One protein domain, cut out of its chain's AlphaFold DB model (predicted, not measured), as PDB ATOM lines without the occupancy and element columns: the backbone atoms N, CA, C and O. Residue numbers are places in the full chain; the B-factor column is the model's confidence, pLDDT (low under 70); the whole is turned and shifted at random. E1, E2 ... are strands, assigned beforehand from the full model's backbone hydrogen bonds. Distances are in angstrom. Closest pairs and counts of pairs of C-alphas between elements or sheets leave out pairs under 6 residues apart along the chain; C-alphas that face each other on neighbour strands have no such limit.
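Overview. This is residues 18 to 127 of the 150 residues of the protein "Wall-associated receptor kinase galacturonan-binding protein" of Medicago truncatula (UniProt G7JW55). There is little regular structure: a loop-rich body holds a strongly twisted six-strand sheet, and hairpin E6 and E7 reaches away as an arm. The 110 printed residues include 40 in strands E1 to E8, class all strand, no named helix. The antiparallel sheet runs E2 E3 E4 E5 E1 E8; the whole is loose, radius of gyration of the C-alphas 16.4 A, spans 61 by 35 by 20 A.

Along the chain. Find E1, residues 18 to 24, from C-alpha 18 at (-32.906, -8.345, 8.376) over 19.4 A. Then come E2, 64 to 67; E3, 74 to 78; E4, 83 to 88; E5, 94 to 99; E6, 102 to 105; E7, 111 to 115; E8, 124 to 126, ending at (-33.772, -10.463, -5.200).

Arrangement. In the meander E2 E3 E4 E5, each strand antiparallel to its neighbour before, find N 95 and O 87 2.9 A apart. E5 runs on into E6 at 16 degrees.

Size, cuts and confidence. The printed part has no cut; link E1 to E2 is long; confidence is low at residues 67 to 73 and 120 to 122.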
ATOM      1  N   ASP A  18     -33.615  -9.419   9.074       90.12
ATOM      2  CA  ASP A  18     -32.906  -8.345   8.376       90.12
ATOM      3  C   ASP A  18     -33.714  -7.863   7.160       90.12
ATOM      4  O   ASP A  18     -34.658  -8.516   6.704       90.12
ATOM      5  N   ARG A  19     -33.374  -6.689   6.634       92.75
ATOM      6  CA  ARG A  19     -34.032  -6.109   5.468       92.75
ATOM      7  C   ARG A  19     -33.499  -6.737   4.185       92.75
ATOM      8  O   ARG A  19     -32.335  -6.554   3.835       92.75
ATOM      9  N   VAL A  20     -34.400  -7.323   3.408       92.06
ATOM     10  CA  VAL A  20     -34.142  -7.763   2.031       92.06
ATOM     11  C   VAL A  20     -34.910  -6.873   1.060       92.06
ATOM     12  O   VAL A  20     -36.078  -6.553   1.282       92.06
ATOM     13  N   ILE A  21     -34.246  -6.474  -0.021       93.88
ATOM     14  CA  ILE A  21     -34.827  -5.703  -1.119       93.88
ATOM     15  C   ILE A  21     -35.169  -6.653  -2.262       93.88
ATOM     16  O   ILE A  21     -34.304  -7.362  -2.783       93.88
ATOM     17  N   LEU A  22     -36.431  -6.641  -2.668       91.69
ATOM     18  CA  LEU A  22     -36.950  -7.383  -3.803       91.69
ATOM     19  C   LEU A  22     -37.339  -6.416  -4.918       91.69
ATOM     20  O   LEU A  22     -37.895  -5.349  -4.664       91.69
ATOM     21  N   SER A  23     -37.080  -6.804  -6.157       92.00
ATOM     22  CA  SER A  23     -37.475  -6.050  -7.339       92.00
ATOM     23  C   SER A  23     -38.601  -6.786  -8.072       92.00
ATOM     24  O   SER A  23     -38.526  -8.006  -8.241       92.00
ATOM     25  N   PRO A  24     -39.641  -6.083  -8.537       90.25
ATOM     26  CA  PRO A  24     -40.669  -6.675  -9.377       90.25
ATOM     27  C   PRO A  24     -40.119  -6.964 -10.775       90.25
ATOM     28  O   PRO A  24     -39.318  -6.202 -11.314       90.25
ATOM     29  N   VAL A  25     -40.572  -8.058 -11.391       87.56
ATOM     30  CA  VAL A  25     -40.244  -8.385 -12.798       87.56
ATOM     31  C   VAL A  25     -41.197  -7.722 -13.801       87.56
ATOM     32  O   VAL A  25     -41.152  -7.994 -14.998       87.56
ATOM     33  N   VAL A  26     -42.081  -6.856 -13.309       88.50
ATOM     34  CA  VAL A  26     -43.100  -6.135 -14.076       88.50
ATOM     35  C   VAL A  26     -42.869  -4.633 -13.975       88.50
ATOM     36  O   VAL A  26     -42.154  -4.155 -13.096       88.50
ATOM     37  N   ARG A  27     -43.495  -3.867 -14.871       87.38
ATOM     38  CA  ARG A  27     -43.416  -2.405 -14.828       87.38
ATOM     39  C   ARG A  27     -44.161  -1.861 -13.606       87.38
ATOM     40  O   ARG A  27     -45.294  -2.251 -13.335       87.38
ATOM     41  N   THR A  28     -43.532  -0.906 -12.939       90.81
ATOM     42  CA  THR A  28     -44.054  -0.215 -11.763       90.81
ATOM     43  C   THR A  28     -44.583   1.163 -12.135       90.81
ATOM     44  O   THR A  28     -44.259   1.722 -13.189       90.81
ATOM     45  N   GLN A  29     -45.454   1.702 -11.288       92.31
ATOM     46  CA  GLN A  29     -45.913   3.082 -11.359       92.31
ATOM     47  C   GLN A  29     -45.751   3.710  -9.977       92.31
ATOM     48  O   GLN A  29     -46.048   3.051  -8.991       92.31
ATOM     49  N   PRO A  30     -45.370   4.989  -9.867       91.06
ATOM     50  CA  PRO A  30     -45.132   5.623  -8.569       91.06
ATOM     51  C   PRO A  30     -46.421   5.898  -7.768       91.06
ATOM     52  O   PRO A  30     -46.358   6.460  -6.676       91.06
ATOM     53  N   ALA A  31     -47.592   5.543  -8.303       92.25
ATOM     54  CA  ALA A  31     -48.902   5.783  -7.710       92.25
ATOM     55  C   ALA A  31     -49.768   4.515  -7.738       92.25
ATOM     56  O   ALA A  31     -49.555   3.614  -8.551       92.25
ATOM     57  N   SER A  32     -50.758   4.450  -6.848       93.12
ATOM     58  CA  SER A  32     -51.796   3.416  -6.884       93.12
ATOM     59  C   SER A  32     -52.791   3.674  -8.020       93.12
ATOM     60  O   SER A  32     -52.895   4.786  -8.543       93.12
ATOM     61  N   LEU A  33     -53.604   2.666  -8.342       94.38
ATOM     62  CA  LEU A  33     -54.749   2.856  -9.231       94.38
ATOM     63  C   LEU A  33     -55.787   3.830  -8.622       94.38
ATOM     64  O   LEU A  33     -55.866   3.967  -7.395       94.38
ATOM     65  N   PRO A  34     -56.603   4.508  -9.454       93.69
ATOM     66  CA  PRO A  34     -57.696   5.348  -8.972       93.69
ATOM     67  C   PRO A  34     -58.668   4.559  -8.088       93.69
ATOM     68  O   PRO A  34     -58.991   3.413  -8.388       93.69
ATOM     69  N   ASN A  35     -59.170   5.190  -7.024       94.75
ATOM     70  CA  ASN A  35     -60.079   4.586  -6.036       94.75
ATOM     71  C   ASN A  35     -59.489   3.411  -5.229       94.75
ATOM     72  O   ASN A  35     -60.233   2.718  -4.536       94.75
ATOM     73  N   CYS A  36     -58.171   3.200  -5.276       95.31
ATOM     74  CA  CYS A  36     -57.486   2.216  -4.447       95.31
ATOM     75  C   CYS A  36     -56.883   2.847  -3.186       95.31
ATOM     76  O   CYS A  36     -56.431   3.995  -3.231       95.31
ATOM     77  N   PRO A  37     -56.833   2.111  -2.060       93.06
ATOM     78  CA  PRO A  37     -56.092   2.550  -0.886       93.06
ATOM     79  C   PRO A  37     -54.620   2.790  -1.233       93.06
ATOM     80  O   PRO A  37     -53.961   1.931  -1.815       93.06
ATOM     81  N   THR A  38     -54.106   3.957  -0.857       93.88
ATOM     82  CA  THR A  38     -52.736   4.379  -1.180       93.88
ATOM     83  C   THR A  38     -51.729   4.011  -0.097       93.88
ATOM     84  O   THR A  38     -50.526   4.139  -0.318       93.88
ATOM     85  N   LYS A  39     -52.193   3.603   1.091       93.31
ATOM     86  CA  LYS A  39     -51.351   3.350   2.264       93.31
ATOM     87  C   LYS A  39     -51.842   2.169   3.093       93.31
ATOM     88  O   LYS A  39     -53.042   1.917   3.165       93.31
ATOM     89  N   CYS A  40     -50.896   1.521   3.764       92.94
ATOM     90  CA  CYS A  40     -51.123   0.597   4.870       92.94
ATOM     91  C   CYS A  40     -50.139   0.948   5.994       92.94
ATOM     92  O   CYS A  40     -48.921   0.849   5.808       92.94
ATOM     93  N   GLY A  41     -50.649   1.437   7.127       90.75
ATOM     94  CA  GLY A  41     -49.809   2.016   8.176       90.75
ATOM     95  C   GLY A  41     -48.972   3.188   7.646       90.75
ATOM     96  O   GLY A  41     -49.503   4.155   7.095       90.75
ATOM     97  N   SER A  42     -47.649   3.097   7.791       91.69
ATOM     98  CA  SER A  42     -46.690   4.087   7.278       91.69
ATOM     99  C   SER A  42     -46.242   3.843   5.830       91.69
ATOM    100  O   SER A  42     -45.577   4.705   5.252       91.69
ATOM    101  N   VAL A  43     -46.604   2.708   5.225       94.12
ATOM    102  CA  VAL A  43     -46.121   2.298   3.900       94.12
ATOM    103  C   VAL A  43     -47.066   2.798   2.812       94.12
ATOM    104  O   VAL A  43     -48.281   2.615   2.894       94.12
ATOM    105  N   THR A  44     -46.505   3.425   1.776       95.44
ATOM    106  CA  THR A  44     -47.243   3.791   0.555       95.44
ATOM    107  C   THR A  44     -47.298   2.591  -0.387       95.44
ATOM    108  O   THR A  44     -46.302   1.890  -0.535       95.44
ATOM    109  N   ILE A  45     -48.453   2.357  -1.010       95.62
ATOM    110  CA  ILE A  45     -48.739   1.181  -1.839       95.62
ATOM    111  C   ILE A  45     -48.911   1.613  -3.309       95.62
ATOM    112  O   ILE A  45     -50.015   1.982  -3.715       95.62
ATOM    113  N   PRO A  46     -47.825   1.638  -4.106       95.88
ATOM    114  CA  PRO A  46     -47.878   1.930  -5.538       95.88
ATOM    115  C   PRO A  46     -48.282   0.704  -6.368       95.88
ATOM    116  O   PRO A  46     -48.011  -0.428  -5.975       95.88
ATOM    117  N   PHE A  47     -48.838   0.909  -7.566       94.25
ATOM    118  CA  PHE A  47     -49.046  -0.188  -8.517       94.25
ATOM    119  C   PHE A  47     -47.683  -0.749  -8.986       94.25
ATOM    120  O   PHE A  47     -46.785   0.036  -9.310       94.25
ATOM    121  N   PRO A  48     -47.471  -2.078  -9.053       94.31
ATOM    122  CA  PRO A  48     -48.453  -3.172  -9.120       94.31
ATOM    123  C   PRO A  48     -49.000  -3.677  -7.780       94.31
ATOM    124  O   PRO A  48     -49.854  -4.563  -7.788       94.31
ATOM    125  N   PHE A  49     -48.520  -3.156  -6.650       95.12
ATOM    126  CA  PHE A  49     -48.974  -3.568  -5.327       95.12
ATOM    127  C   PHE A  49     -50.362  -3.015  -5.010       95.12
ATOM    128  O   PHE A  49     -50.741  -1.930  -5.453       95.12
ATOM    129  N   GLY A  50     -51.116  -3.755  -4.204       94.88
ATOM    130  CA  GLY A  50     -52.435  -3.326  -3.755       94.88
ATOM    131  C   GLY A  50     -52.878  -4.064  -2.504       94.88
ATOM    132  O   GLY A  50     -52.428  -5.173  -2.242       94.88
ATOM    133  N   THR A  51     -53.777  -3.461  -1.731       94.50
ATOM    134  CA  THR A  51     -54.368  -4.093  -0.535       94.50
ATOM    135  C   THR A  51     -55.645  -4.877  -0.833       94.50
ATOM    136  O   THR A  51     -56.217  -5.523   0.042       94.50
ATOM    137  N   THR A  52     -56.110  -4.839  -2.081       93.50
ATOM    138  CA  THR A  52     -57.256  -5.606  -2.571       93.50
ATOM    139  C   THR A  52     -56.944  -6.175  -3.948       93.50
ATOM    140  O   THR A  52     -56.152  -5.610  -4.700       93.50
ATOM    141  N   LYS A  53     -57.628  -7.264  -4.315       93.06
ATOM    142  CA  LYS A  53     -57.434  -7.943  -5.607       93.06
ATOM    143  C   LYS A  53     -57.675  -7.048  -6.825       93.06
ATOM    144  O   LYS A  53     -57.060  -7.264  -7.855       93.06
ATOM    145  N   SER A  54     -58.570  -6.063  -6.725       95.31
ATOM    146  CA  SER A  54     -58.842  -5.111  -7.811       95.31
ATOM    147  C   SER A  54     -57.799  -3.995  -7.916       95.31
ATOM    148  O   SER A  54     -57.818  -3.236  -8.879       95.31
ATOM    149  N   CYS A  55     -56.938  -3.859  -6.906       96.00
ATOM    150  CA  CYS A  55     -55.932  -2.807  -6.792       96.00
ATOM    151  C   CYS A  55     -54.500  -3.318  -6.969       96.00
ATOM    152  O   CYS A  55     -53.589  -2.510  -7.110       96.00
ATOM    153  N   SER A  56     -54.302  -4.635  -6.956       94.81
ATOM    154  CA  SER A  56     -53.041  -5.303  -7.257       94.81
ATOM    155  C   SER A  56     -53.051  -5.856  -8.682       94.81
ATOM    156  O   SER A  56     -54.112  -6.197  -9.205       94.81
ATOM    157  N   LEU A  57     -51.878  -6.009  -9.297       93.69
ATOM    158  CA  LEU A  57     -51.756  -6.664 -10.607       93.69
ATOM    159  C   LEU A  57     -52.264  -8.119 -10.570       93.69
ATOM    160  O   LEU A  57     -52.971  -8.550 -11.477       93.69
ATOM    161  N   ASP A  58     -51.932  -8.849  -9.506       91.06
ATOM    162  CA  ASP A  58     -52.401 -10.204  -9.210       91.06
ATOM    163  C   ASP A  58     -52.225 -10.514  -7.704       91.06
ATOM    164  O   ASP A  58     -51.855  -9.643  -6.913       91.06
ATOM    165  N   ASN A  59     -52.493 -11.759  -7.289       89.00
ATOM    166  CA  ASN A  59     -52.395 -12.188  -5.885       89.00
ATOM    167  C   ASN A  59     -50.964 -12.158  -5.313       89.00
ATOM    168  O   ASN A  59     -50.800 -12.225  -4.096       89.00
ATOM    169  N   THR A  60     -49.939 -12.114  -6.155       87.50
ATOM    170  CA  THR A  60     -48.534 -12.047  -5.744       87.50
ATOM    171  C   THR A  60     -48.127 -10.624  -5.367       87.50
ATOM    172  O   THR A  60     -47.268 -10.437  -4.508       87.50
ATOM    173  N   PHE A  61     -48.809  -9.618  -5.919       92.00
ATOM    174  CA  PHE A  61     -48.649  -8.209  -5.539       92.00
ATOM    175  C   PHE A  61     -49.632  -7.748  -4.449       92.00
ATOM    176  O   PHE A  61     -49.708  -6.558  -4.132       92.00
ATOM    177  N   LEU A  62     -50.398  -8.674  -3.871       93.25
ATOM    178  CA  LEU A  62     -51.322  -8.365  -2.788       93.25
ATOM    179  C   LEU A  62     -50.551  -8.130  -1.482       93.25
ATOM    180  O   LEU A  62     -49.761  -8.969  -1.054       93.25
ATOM    181  N   ILE A  63     -50.820  -7.000  -0.835       93.88
ATOM    182  CA  ILE A  63     -50.310  -6.647   0.490       93.88
ATOM    183  C   ILE A  63     -51.458  -6.780   1.475       93.88
ATOM    184  O   ILE A  63     -52.449  -6.056   1.377       93.88
ATOM    185  N   ASP A  64     -51.329  -7.695   2.427       92.25
ATOM    186  CA  ASP A  64     -52.310  -7.797   3.493       92.25
ATOM    187  C   ASP A  64     -51.998  -6.754   4.569       92.25
ATOM    188  O   ASP A  64     -50.841  -6.484   4.899       92.25
ATOM    189  N   CYS A  65     -53.048  -6.112   5.058       90.38
ATOM    190  CA  CYS A  65     -52.988  -4.952   5.925       90.38
ATOM    191  C   CYS A  65     -53.790  -5.278   7.185       90.38
ATOM    192  O   CYS A  65     -54.972  -4.949   7.291       90.38
ATOM    193  N   ASN A  66     -53.167  -6.013   8.110       78.25
ATOM    194  CA  ASN A  66     -53.856  -6.491   9.306       78.25
ATOM    195  C   ASN A  66     -53.769  -5.458  10.436       78.25
ATOM    196  O   ASN A  66     -52.715  -4.871  10.699       78.25
ATOM    197  N   LYS A  67     -54.887  -5.293  11.145       63.22
ATOM    198  CA  LYS A  67     -54.975  -4.549  12.401       63.22
ATOM    199  C   LYS A  67     -54.565  -5.466  13.539       63.22
ATOM    200  O   LYS A  67     -55.362  -6.273  14.011       63.22
ATOM    201  N   THR A  68     -53.339  -5.338  14.032       58.69
ATOM    202  CA  THR A  68     -52.992  -5.980  15.305       58.69
ATOM    203  C   THR A  68     -53.785  -5.318  16.432       58.69
ATOM    204  O   THR A  68     -53.566  -4.147  16.701       58.69
ATOM    205  N   SER A  69     -54.677  -6.040  17.124       54.03
ATOM    206  CA  SER A  69     -55.533  -5.486  18.199       54.03
ATOM    207  C   SER A  69     -54.786  -4.775  19.340       54.03
ATOM    208  O   SER A  69     -55.409  -4.083  20.140       54.03
ATOM    209  N   SER A  70     -53.467  -4.947  19.438       57.91
ATOM    210  CA  SER A  70     -52.590  -4.322  20.431       57.91
ATOM    211  C   SER A  70     -52.003  -2.970  20.003       57.91
ATOM    212  O   SER A  70     -51.556  -2.221  20.869       57.91
ATOM    213  N   THR A  71     -52.006  -2.624  18.710       55.19
ATOM    214  CA  THR A  71     -51.542  -1.317  18.219       55.19
ATOM    215  C   THR A  71     -52.547  -0.752  17.219       55.19
ATOM    216  O   THR A  71     -53.041  -1.451  16.344       55.19
ATOM    217  N   SER A  72     -52.880   0.532  17.314       61.94
ATOM    218  CA  SER A  72     -53.826   1.190  16.397       61.94
ATOM    219  C   SER A  72     -53.289   1.373  14.966       61.94
ATOM    220  O   SER A  72     -53.877   2.121  14.188       61.94
ATOM    221  N   THR A  73     -52.164   0.738  14.621       69.38
ATOM    222  CA  THR A  73     -51.468   0.909  13.343       69.38
ATOM    223  C   THR A  73     -51.575  -0.370  12.527       69.38
ATOM    224  O   THR A  73     -51.258  -1.451  13.022       69.38
ATOM    225  N   ASP A  74     -52.015  -0.247  11.276       84.25
ATOM    226  CA  ASP A  74     -52.025  -1.379  10.355       84.25
ATOM    227  C   ASP A  74     -50.583  -1.793  10.016       84.25
ATOM    228  O   ASP A  74     -49.737  -0.940   9.726       84.25
ATOM    229  N   VAL A  75     -50.301  -3.097  10.038       88.62
ATOM    230  CA  VAL A  75     -48.980  -3.642   9.694       88.62
ATOM    231  C   VAL A  75     -49.079  -4.341   8.337       88.62
ATOM    232  O   VAL A  75     -49.799  -5.338   8.237       88.62
ATOM    233  N   PRO A  76     -48.384  -3.853   7.292       93.38
ATOM    234  CA  PRO A  76     -48.403  -4.492   5.984       93.38
ATOM    235  C   PRO A  76     -47.522  -5.743   5.966       93.38
ATOM    236  O   PRO A  76     -46.404  -5.742   6.493       93.38
ATOM    237  N   PHE A  77     -47.989  -6.806   5.320       91.81
ATOM    238  CA  PHE A  77     -47.213  -8.027   5.110       91.81
ATOM    239  C   PHE A  77     -47.572  -8.720   3.795       91.81
ATOM    240  O   PHE A  77     -48.649  -8.534   3.230       91.81
ATOM    241  N   LEU A  78     -46.642  -9.541   3.312       89.88
ATOM    242  CA  LEU A  78     -46.878 -10.445   2.195       89.88
ATOM    243  C   LEU A  78     -47.692 -11.651   2.685       89.88
ATOM    244  O   LEU A  78     -47.179 -12.426   3.497       89.88
ATOM    245  N   PRO A  79     -48.926 -11.866   2.198       86.31
ATOM    246  CA  PRO A  79     -49.791 -12.929   2.702       86.31
ATOM    247  C   PRO A  79     -49.262 -14.329   2.374       86.31
ATOM    248  O   PRO A  79     -49.477 -15.261   3.142       86.31
ATOM    249  N   GLN A  80     -48.541 -14.489   1.257       80.69
ATOM    250  CA  GLN A  80     -48.028 -15.795   0.826       80.69
ATOM    251  C   GLN A  80     -46.924 -16.343   1.736       80.69
ATOM    252  O   GLN A  80     -46.681 -17.548   1.757       80.69
ATOM    253  N   SER A  81     -46.237 -15.467   2.463       78.81
ATOM    254  CA  SER A  81     -44.999 -15.820   3.147       78.81
ATOM    255  C   SER A  81     -44.895 -15.264   4.572       78.81
ATOM    256  O   SER A  81     -44.031 -15.693   5.337       78.81
ATOM    257  N   ASN A  82     -45.829 -14.392   4.968       84.69
ATOM    258  CA  ASN A  82     -45.935 -13.778   6.290       84.69
ATOM    259  C   ASN A  82     -44.725 -12.900   6.674       84.69
ATOM    260  O   ASN A  82     -44.272 -12.892   7.822       84.69
ATOM    261  N   GLN A  83     -44.181 -12.151   5.709       87.44
ATOM    262  CA  GLN A  83     -43.124 -11.167   5.963       87.44
ATOM    263  C   GLN A  83     -43.695  -9.771   5.985       87.44
ATOM    264  O   GLN A  83     -44.375  -9.346   5.054       87.44
ATOM    265  N   SER A  84     -43.338  -9.046   7.039       91.62
ATOM    266  CA  SER A  84     -43.635  -7.632   7.170       91.62
ATOM    267  C   SER A  84     -42.992  -6.858   6.029       91.62
ATOM    268  O   SER A  84     -41.802  -7.013   5.739       91.62
ATOM    269  N   VAL A  85     -43.790  -6.006   5.404       93.81
ATOM    270  CA  VAL A  85     -43.331  -5.046   4.411       93.81
ATOM    271  C   VAL A  85     -42.885  -3.804   5.164       93.81
ATOM    272  O   VAL A  85     -43.648  -3.190   5.901       93.81
ATOM    273  N   LEU A  86     -41.618  -3.451   5.010       94.94
ATOM    274  CA  LEU A  86     -41.014  -2.313   5.692       94.94
ATOM    275  C   LEU A  86     -41.206  -1.026   4.890       94.94
ATOM    276  O   LEU A  86     -41.391   0.042   5.465       94.94
ATOM    277  N   ASN A  87     -41.125  -1.129   3.562       96.12
ATOM    278  CA  ASN A  87     -41.287  -0.013   2.639       96.12
ATOM    279  C   ASN A  87     -41.511  -0.514   1.204       96.12
ATOM    280  O   ASN A  87     -41.096  -1.623   0.864       96.12
ATOM    281  N   ILE A  88     -42.083   0.340   0.357       95.94
ATOM    282  CA  ILE A  88     -42.087   0.176  -1.099       95.94
ATOM    283  C   ILE A  88     -41.525   1.464  -1.703       95.94
ATOM    284  O   ILE A  88     -42.002   2.556  -1.386       95.94
ATOM    285  N   SER A  89     -40.471   1.363  -2.512       93.50
ATOM    286  CA  SER A  89     -39.898   2.524  -3.195       93.50
ATOM    287  C   SER A  89     -40.821   3.011  -4.319       93.50
ATOM    288  O   SER A  89     -41.684   2.274  -4.797       93.50
ATOM    289  N   LEU A  90     -40.643   4.256  -4.769       86.81
ATOM    290  CA  LEU A  90     -41.415   4.800  -5.898       86.81
ATOM    291  C   LEU A  90     -41.125   4.069  -7.217       86.81
ATOM    292  O   LEU A  90     -42.000   3.993  -8.076       86.81
ATOM    293  N   ASP A  91     -39.931   3.488  -7.338       87.00
ATOM    294  CA  ASP A  91     -39.539   2.636  -8.464       87.00
ATOM    295  C   ASP A  91     -40.066   1.194  -8.309       87.00
ATOM    296  O   ASP A  91     -39.910   0.363  -9.204       87.00
ATOM    297  N   GLY A  92     -40.745   0.908  -7.192       90.38
ATOM    298  CA  GLY A  92     -41.423  -0.346  -6.883       90.38
ATOM    299  C   GLY A  92     -40.545  -1.418  -6.243       90.38
ATOM    300  O   GLY A  92     -40.968  -2.570  -6.187       90.38
ATOM    301  N   GLU A  93     -39.357  -1.072  -5.739       94.12
ATOM    302  CA  GLU A  93     -38.577  -1.994  -4.909       94.12
ATOM    303  C   GLU A  93     -39.291  -2.245  -3.580       94.12
ATOM    304  O   GLU A  93     -39.659  -1.320  -2.855       94.12
ATOM    305  N   LEU A  94     -39.470  -3.518  -3.254       94.19
ATOM    306  CA  LEU A  94     -40.158  -3.979  -2.064       94.19
ATOM    307  C   LEU A  94     -39.134  -4.321  -0.981       94.19
ATOM    308  O   LEU A  94     -38.294  -5.199  -1.162       94.19
ATOM    309  N   HIS A  95     -39.203  -3.643   0.160       95.12
ATOM    310  CA  HIS A  95     -38.323  -3.899   1.297       95.12
ATOM    311  C   HIS A  95     -39.074  -4.753   2.316       95.12
ATOM    312  O   HIS A  95     -40.084  -4.307   2.862       95.12
ATOM    313  N   VAL A  96     -38.582  -5.955   2.605       92.69
ATOM    314  CA  VAL A  96     -39.231  -6.901   3.526       92.69
ATOM    315  C   VAL A  96     -38.324  -7.268   4.693       92.69
ATOM    316  O   VAL A  96     -37.102  -7.303   4.552       92.69
ATOM    317  N   ALA A  97     -38.929  -7.560   5.843       91.88
ATOM    318  CA  ALA A  97     -38.234  -8.144   6.983       91.88
ATOM    319  C   ALA A  97     -38.116  -9.664   6.794       91.88
ATOM    320  O   ALA A  97     -39.105 -10.395   6.912       91.88
ATOM    321  N   TRP A  98     -36.908 -10.136   6.515       87.62
ATOM    322  CA  TRP A  98     -36.600 -11.527   6.210       87.62
ATOM    323  C   TRP A  98     -35.862 -12.189   7.377       87.62
ATOM    324  O   TRP A  98     -34.923 -11.588   7.891       87.62
ATOM    325  N   PRO A  99     -36.228 -13.406   7.816       86.75
ATOM    326  CA  PRO A  99     -35.518 -14.067   8.910       86.75
ATOM    327  C   PRO A  99     -34.049 -14.353   8.580       86.75
ATOM    328  O   PRO A  99     -33.721 -14.710   7.453       86.75
ATOM    329  N   ILE A 100     -33.165 -14.224   9.562       88.31
ATOM    330  CA  ILE A 100     -31.736 -14.499   9.398       88.31
ATOM    331  C   ILE A 100     -31.504 -16.011   9.475       88.31
ATOM    332  O   ILE A 100     -32.003 -16.684  10.378       88.31
ATOM    333  N   GLY A 101     -30.752 -16.545   8.509       89.75
ATOM    334  CA  GLY A 101     -30.318 -17.938   8.529       89.75
ATOM    335  C   GLY A 101     -29.170 -18.149   9.507       89.75
ATOM    336  O   GLY A 101     -28.338 -17.260   9.693       89.75
ATOM    337  N   SER A 102     -29.128 -19.311  10.148       90.25
ATOM    338  CA  SER A 102     -28.128 -19.602  11.174       90.25
ATOM    339  C   SER A 102     -27.799 -21.081  11.243       90.25
ATOM    340  O   SER A 102     -28.687 -21.916  11.118       90.25
ATOM    341  N   ASP A 103     -26.532 -21.376  11.518       90.50
ATOM    342  CA  ASP A 103     -26.051 -22.701  11.891       90.50
ATOM    343  C   ASP A 103     -25.376 -22.598  13.261       90.50
ATOM    344  O   ASP A 103     -24.374 -21.901  13.437       90.50
ATOM    345  N   CYS A 104     -25.940 -23.275  14.255       89.31
ATOM    346  CA  CYS A 104     -25.451 -23.275  15.627       89.31
ATOM    347  C   CYS A 104     -24.793 -24.616  15.947       89.31
ATOM    348  O   CYS A 104     -25.415 -25.673  15.817       89.31
ATOM    349  N   TYR A 105     -23.562 -24.567  16.454       89.12
ATOM    350  CA  TYR A 105     -22.766 -25.744  16.794       89.12
ATOM    351  C   TYR A 105     -22.452 -25.789  18.296       89.12
ATOM    352  O   TYR A 105     -22.188 -24.766  18.924       89.12
ATOM    353  N   ALA A 106     -22.461 -26.990  18.868       89.81
ATOM    354  CA  ALA A 106     -21.926 -27.298  20.189       89.81
ATOM    355  C   ALA A 106     -20.421 -27.591  20.107       89.81
ATOM    356  O   ALA A 106     -19.809 -27.596  19.033       89.81
ATOM    357  N   GLU A 107     -19.820 -27.884  21.262       88.00
ATOM    358  CA  GLU A 107     -18.432 -28.330  21.345       88.00
ATOM    359  C   GLU A 107     -18.127 -29.457  20.346       88.00
ATOM    360  O   GLU A 107     -18.956 -30.330  20.073       88.00
ATOM    361  N   LYS A 108     -16.898 -29.441  19.816       87.62
ATOM    362  CA  LYS A 108     -16.400 -30.402  18.816       87.62
ATOM    363  C   LYS A 108     -17.156 -30.374  17.474       87.62
ATOM    364  O   LYS A 108     -17.091 -31.347  16.731       87.62
ATOM    365  N   GLY A 109     -17.848 -29.274  17.157       86.69
ATOM    366  CA  GLY A 109     -18.470 -29.059  15.844       86.69
ATOM    367  C   GLY A 109     -19.780 -29.818  15.632       86.69
ATOM    368  O   GLY A 109     -20.225 -29.979  14.499       86.69
ATOM    369  N   LYS A 110     -20.421 -30.305  16.703       91.25
ATOM    370  CA  LYS A 110     -21.722 -30.970  16.584       91.25
ATOM    371  C   LYS A 110     -22.800 -29.929  16.310       91.25
ATOM    372  O   LYS A 110     -23.050 -29.079  17.156       91.25
ATOM    373  N   LEU A 111     -23.478 -30.035  15.177       89.62
ATOM    374  CA  LEU A 111     -24.624 -29.191  14.867       89.62
ATOM    375  C   LEU A 111     -25.755 -29.376  15.899       89.62
ATOM    376  O   LEU A 111     -26.114 -30.504  16.244       89.62
ATOM    377  N   VAL A 112     -26.297 -28.263  16.390       93.94
ATOM    378  CA  VAL A 112     -27.359 -28.210  17.409       93.94
ATOM    379  C   VAL A 112     -28.646 -27.648  16.836       93.94
ATOM    380  O   VAL A 112     -29.716 -28.181  17.113       93.94
ATOM    381  N   ASN A 113     -28.546 -26.565  16.069       90.69
ATOM    382  CA  ASN A 113     -29.705 -25.886  15.513       90.69
ATOM    383  C   ASN A 113     -29.360 -25.299  14.147       90.69
ATOM    384  O   ASN A 113     -28.232 -24.852  13.952       90.69
ATOM    385  N   GLN A 114     -30.324 -25.303  13.232       89.06
ATOM    386  CA  GLN A 114     -30.195 -24.684  11.918       89.06
ATOM    387  C   GLN A 114     -31.478 -23.961  11.547       89.06
ATOM    388  O   GLN A 114     -32.577 -24.472  11.767       89.06
ATOM    389  N   THR A 115     -31.319 -22.802  10.922       87.75
ATOM    390  CA  THR A 115     -32.409 -21.994  10.388       87.75
ATOM    391  C   THR A 115     -32.128 -21.713   8.923       87.75
ATOM    392  O   THR A 115     -31.206 -20.969   8.596       87.75
ATOM    393  N   TYR A 116     -32.955 -22.273   8.040       85.75
ATOM    394  CA  TYR A 116     -32.911 -22.016   6.599       85.75
ATOM    395  C   TYR A 116     -34.147 -21.212   6.185       85.75
ATOM    396  O   TYR A 116     -35.203 -21.793   5.921       85.75
ATOM    397  N   PRO A 117     -34.068 -19.872   6.171       84.06
ATOM    398  CA  PRO A 117     -35.207 -19.038   5.835       84.06
ATOM    399  C   PRO A 117     -35.469 -19.081   4.330       84.06
ATOM    400  O   PRO A 117     -34.606 -18.747   3.521       84.06
ATOM    401  N   GLY A 118     -36.688 -19.458   3.956       78.50
ATOM    402  CA  GLY A 118     -37.153 -19.470   2.574       78.50
ATOM    403  C   GLY A 118     -38.460 -18.704   2.425       78.50
ATOM    404  O   GLY A 118     -39.274 -18.655   3.346       78.50
ATOM    405  N   ILE A 119     -38.659 -18.113   1.249       72.50
ATOM    406  CA  ILE A 119     -39.897 -17.439   0.855       72.50
ATOM    407  C   ILE A 119     -40.217 -17.869  -0.565       72.50
ATOM    408  O   ILE A 119     -39.328 -17.954  -1.413       72.50
ATOM    409  N   ASN A 120     -41.497 -18.112  -0.824       69.31
ATOM    410  CA  ASN A 120     -41.964 -18.280  -2.185       69.31
ATOM    411  C   ASN A 120     -42.014 -16.908  -2.866       69.31
ATOM    412  O   ASN A 120     -42.867 -16.082  -2.546       69.31
ATOM    413  N   MET A 121     -41.068 -16.658  -3.766       66.88
ATOM    414  CA  MET A 121     -41.013 -15.433  -4.554       66.88
ATOM    415  C   MET A 121     -41.519 -15.725  -5.963       66.88
ATOM    416  O   MET A 121     -40.742 -15.965  -6.881       66.88
ATOM    417  N   THR A 122     -42.837 -15.720  -6.146       68.56
ATOM    418  CA  THR A 122     -43.395 -15.576  -7.496       68.56
ATOM    419  C   THR A 122     -43.278 -14.105  -7.902       68.56
ATOM    420  O   THR A 122     -43.435 -13.229  -7.062       68.56
ATOM    421  N   HIS A 123     -42.933 -13.809  -9.159       78.00
ATOM    422  CA  HIS A 123     -42.894 -12.455  -9.765       78.00
ATOM    423  C   HIS A 123     -42.078 -11.346  -9.056       78.00
ATOM    424  O   HIS A 123     -42.050 -10.197  -9.511       78.00
ATOM    425  N   LEU A 124     -41.359 -11.688  -7.993       85.88
ATOM    426  CA  LEU A 124     -40.404 -10.856  -7.281       85.88
ATOM    427  C   LEU A 124     -39.049 -11.553  -7.346       85.88
ATOM    428  O   LEU A 124     -38.953 -12.765  -7.178       85.88
ATOM    429  N   GLN A 125     -37.996 -10.789  -7.587       87.81
ATOM    430  CA  GLN A 125     -36.625 -11.288  -7.579       87.81
ATOM    431  C   GLN A 125     -35.822 -10.550  -6.519       87.81
ATOM    432  O   GLN A 125     -36.154  -9.428  -6.143       87.81
ATOM    433  N   ILE A 126     -34.738 -11.159  -6.052       88.94
ATOM    434  CA  ILE A 126     -33.772 -10.463  -5.200       88.94
ATOM    435  C   ILE A 126     -33.229  -9.274  -5.991       88.94
ATOM    436  O   ILE A 126     -32.792  -9.450  -7.130       88.94
ATOM    437  N   SER A 127     -33.257  -8.073  -5.401       91.06
ATOM    438  CA  SER A 127     -32.704  -6.894  -6.068       91.06
ATOM    439  C   SER A 127     -31.233  -7.152  -6.406       91.06
ATOM    440  O   SER A 127     -30.452  -7.466  -5.495       91.06
TER     441      SER A 127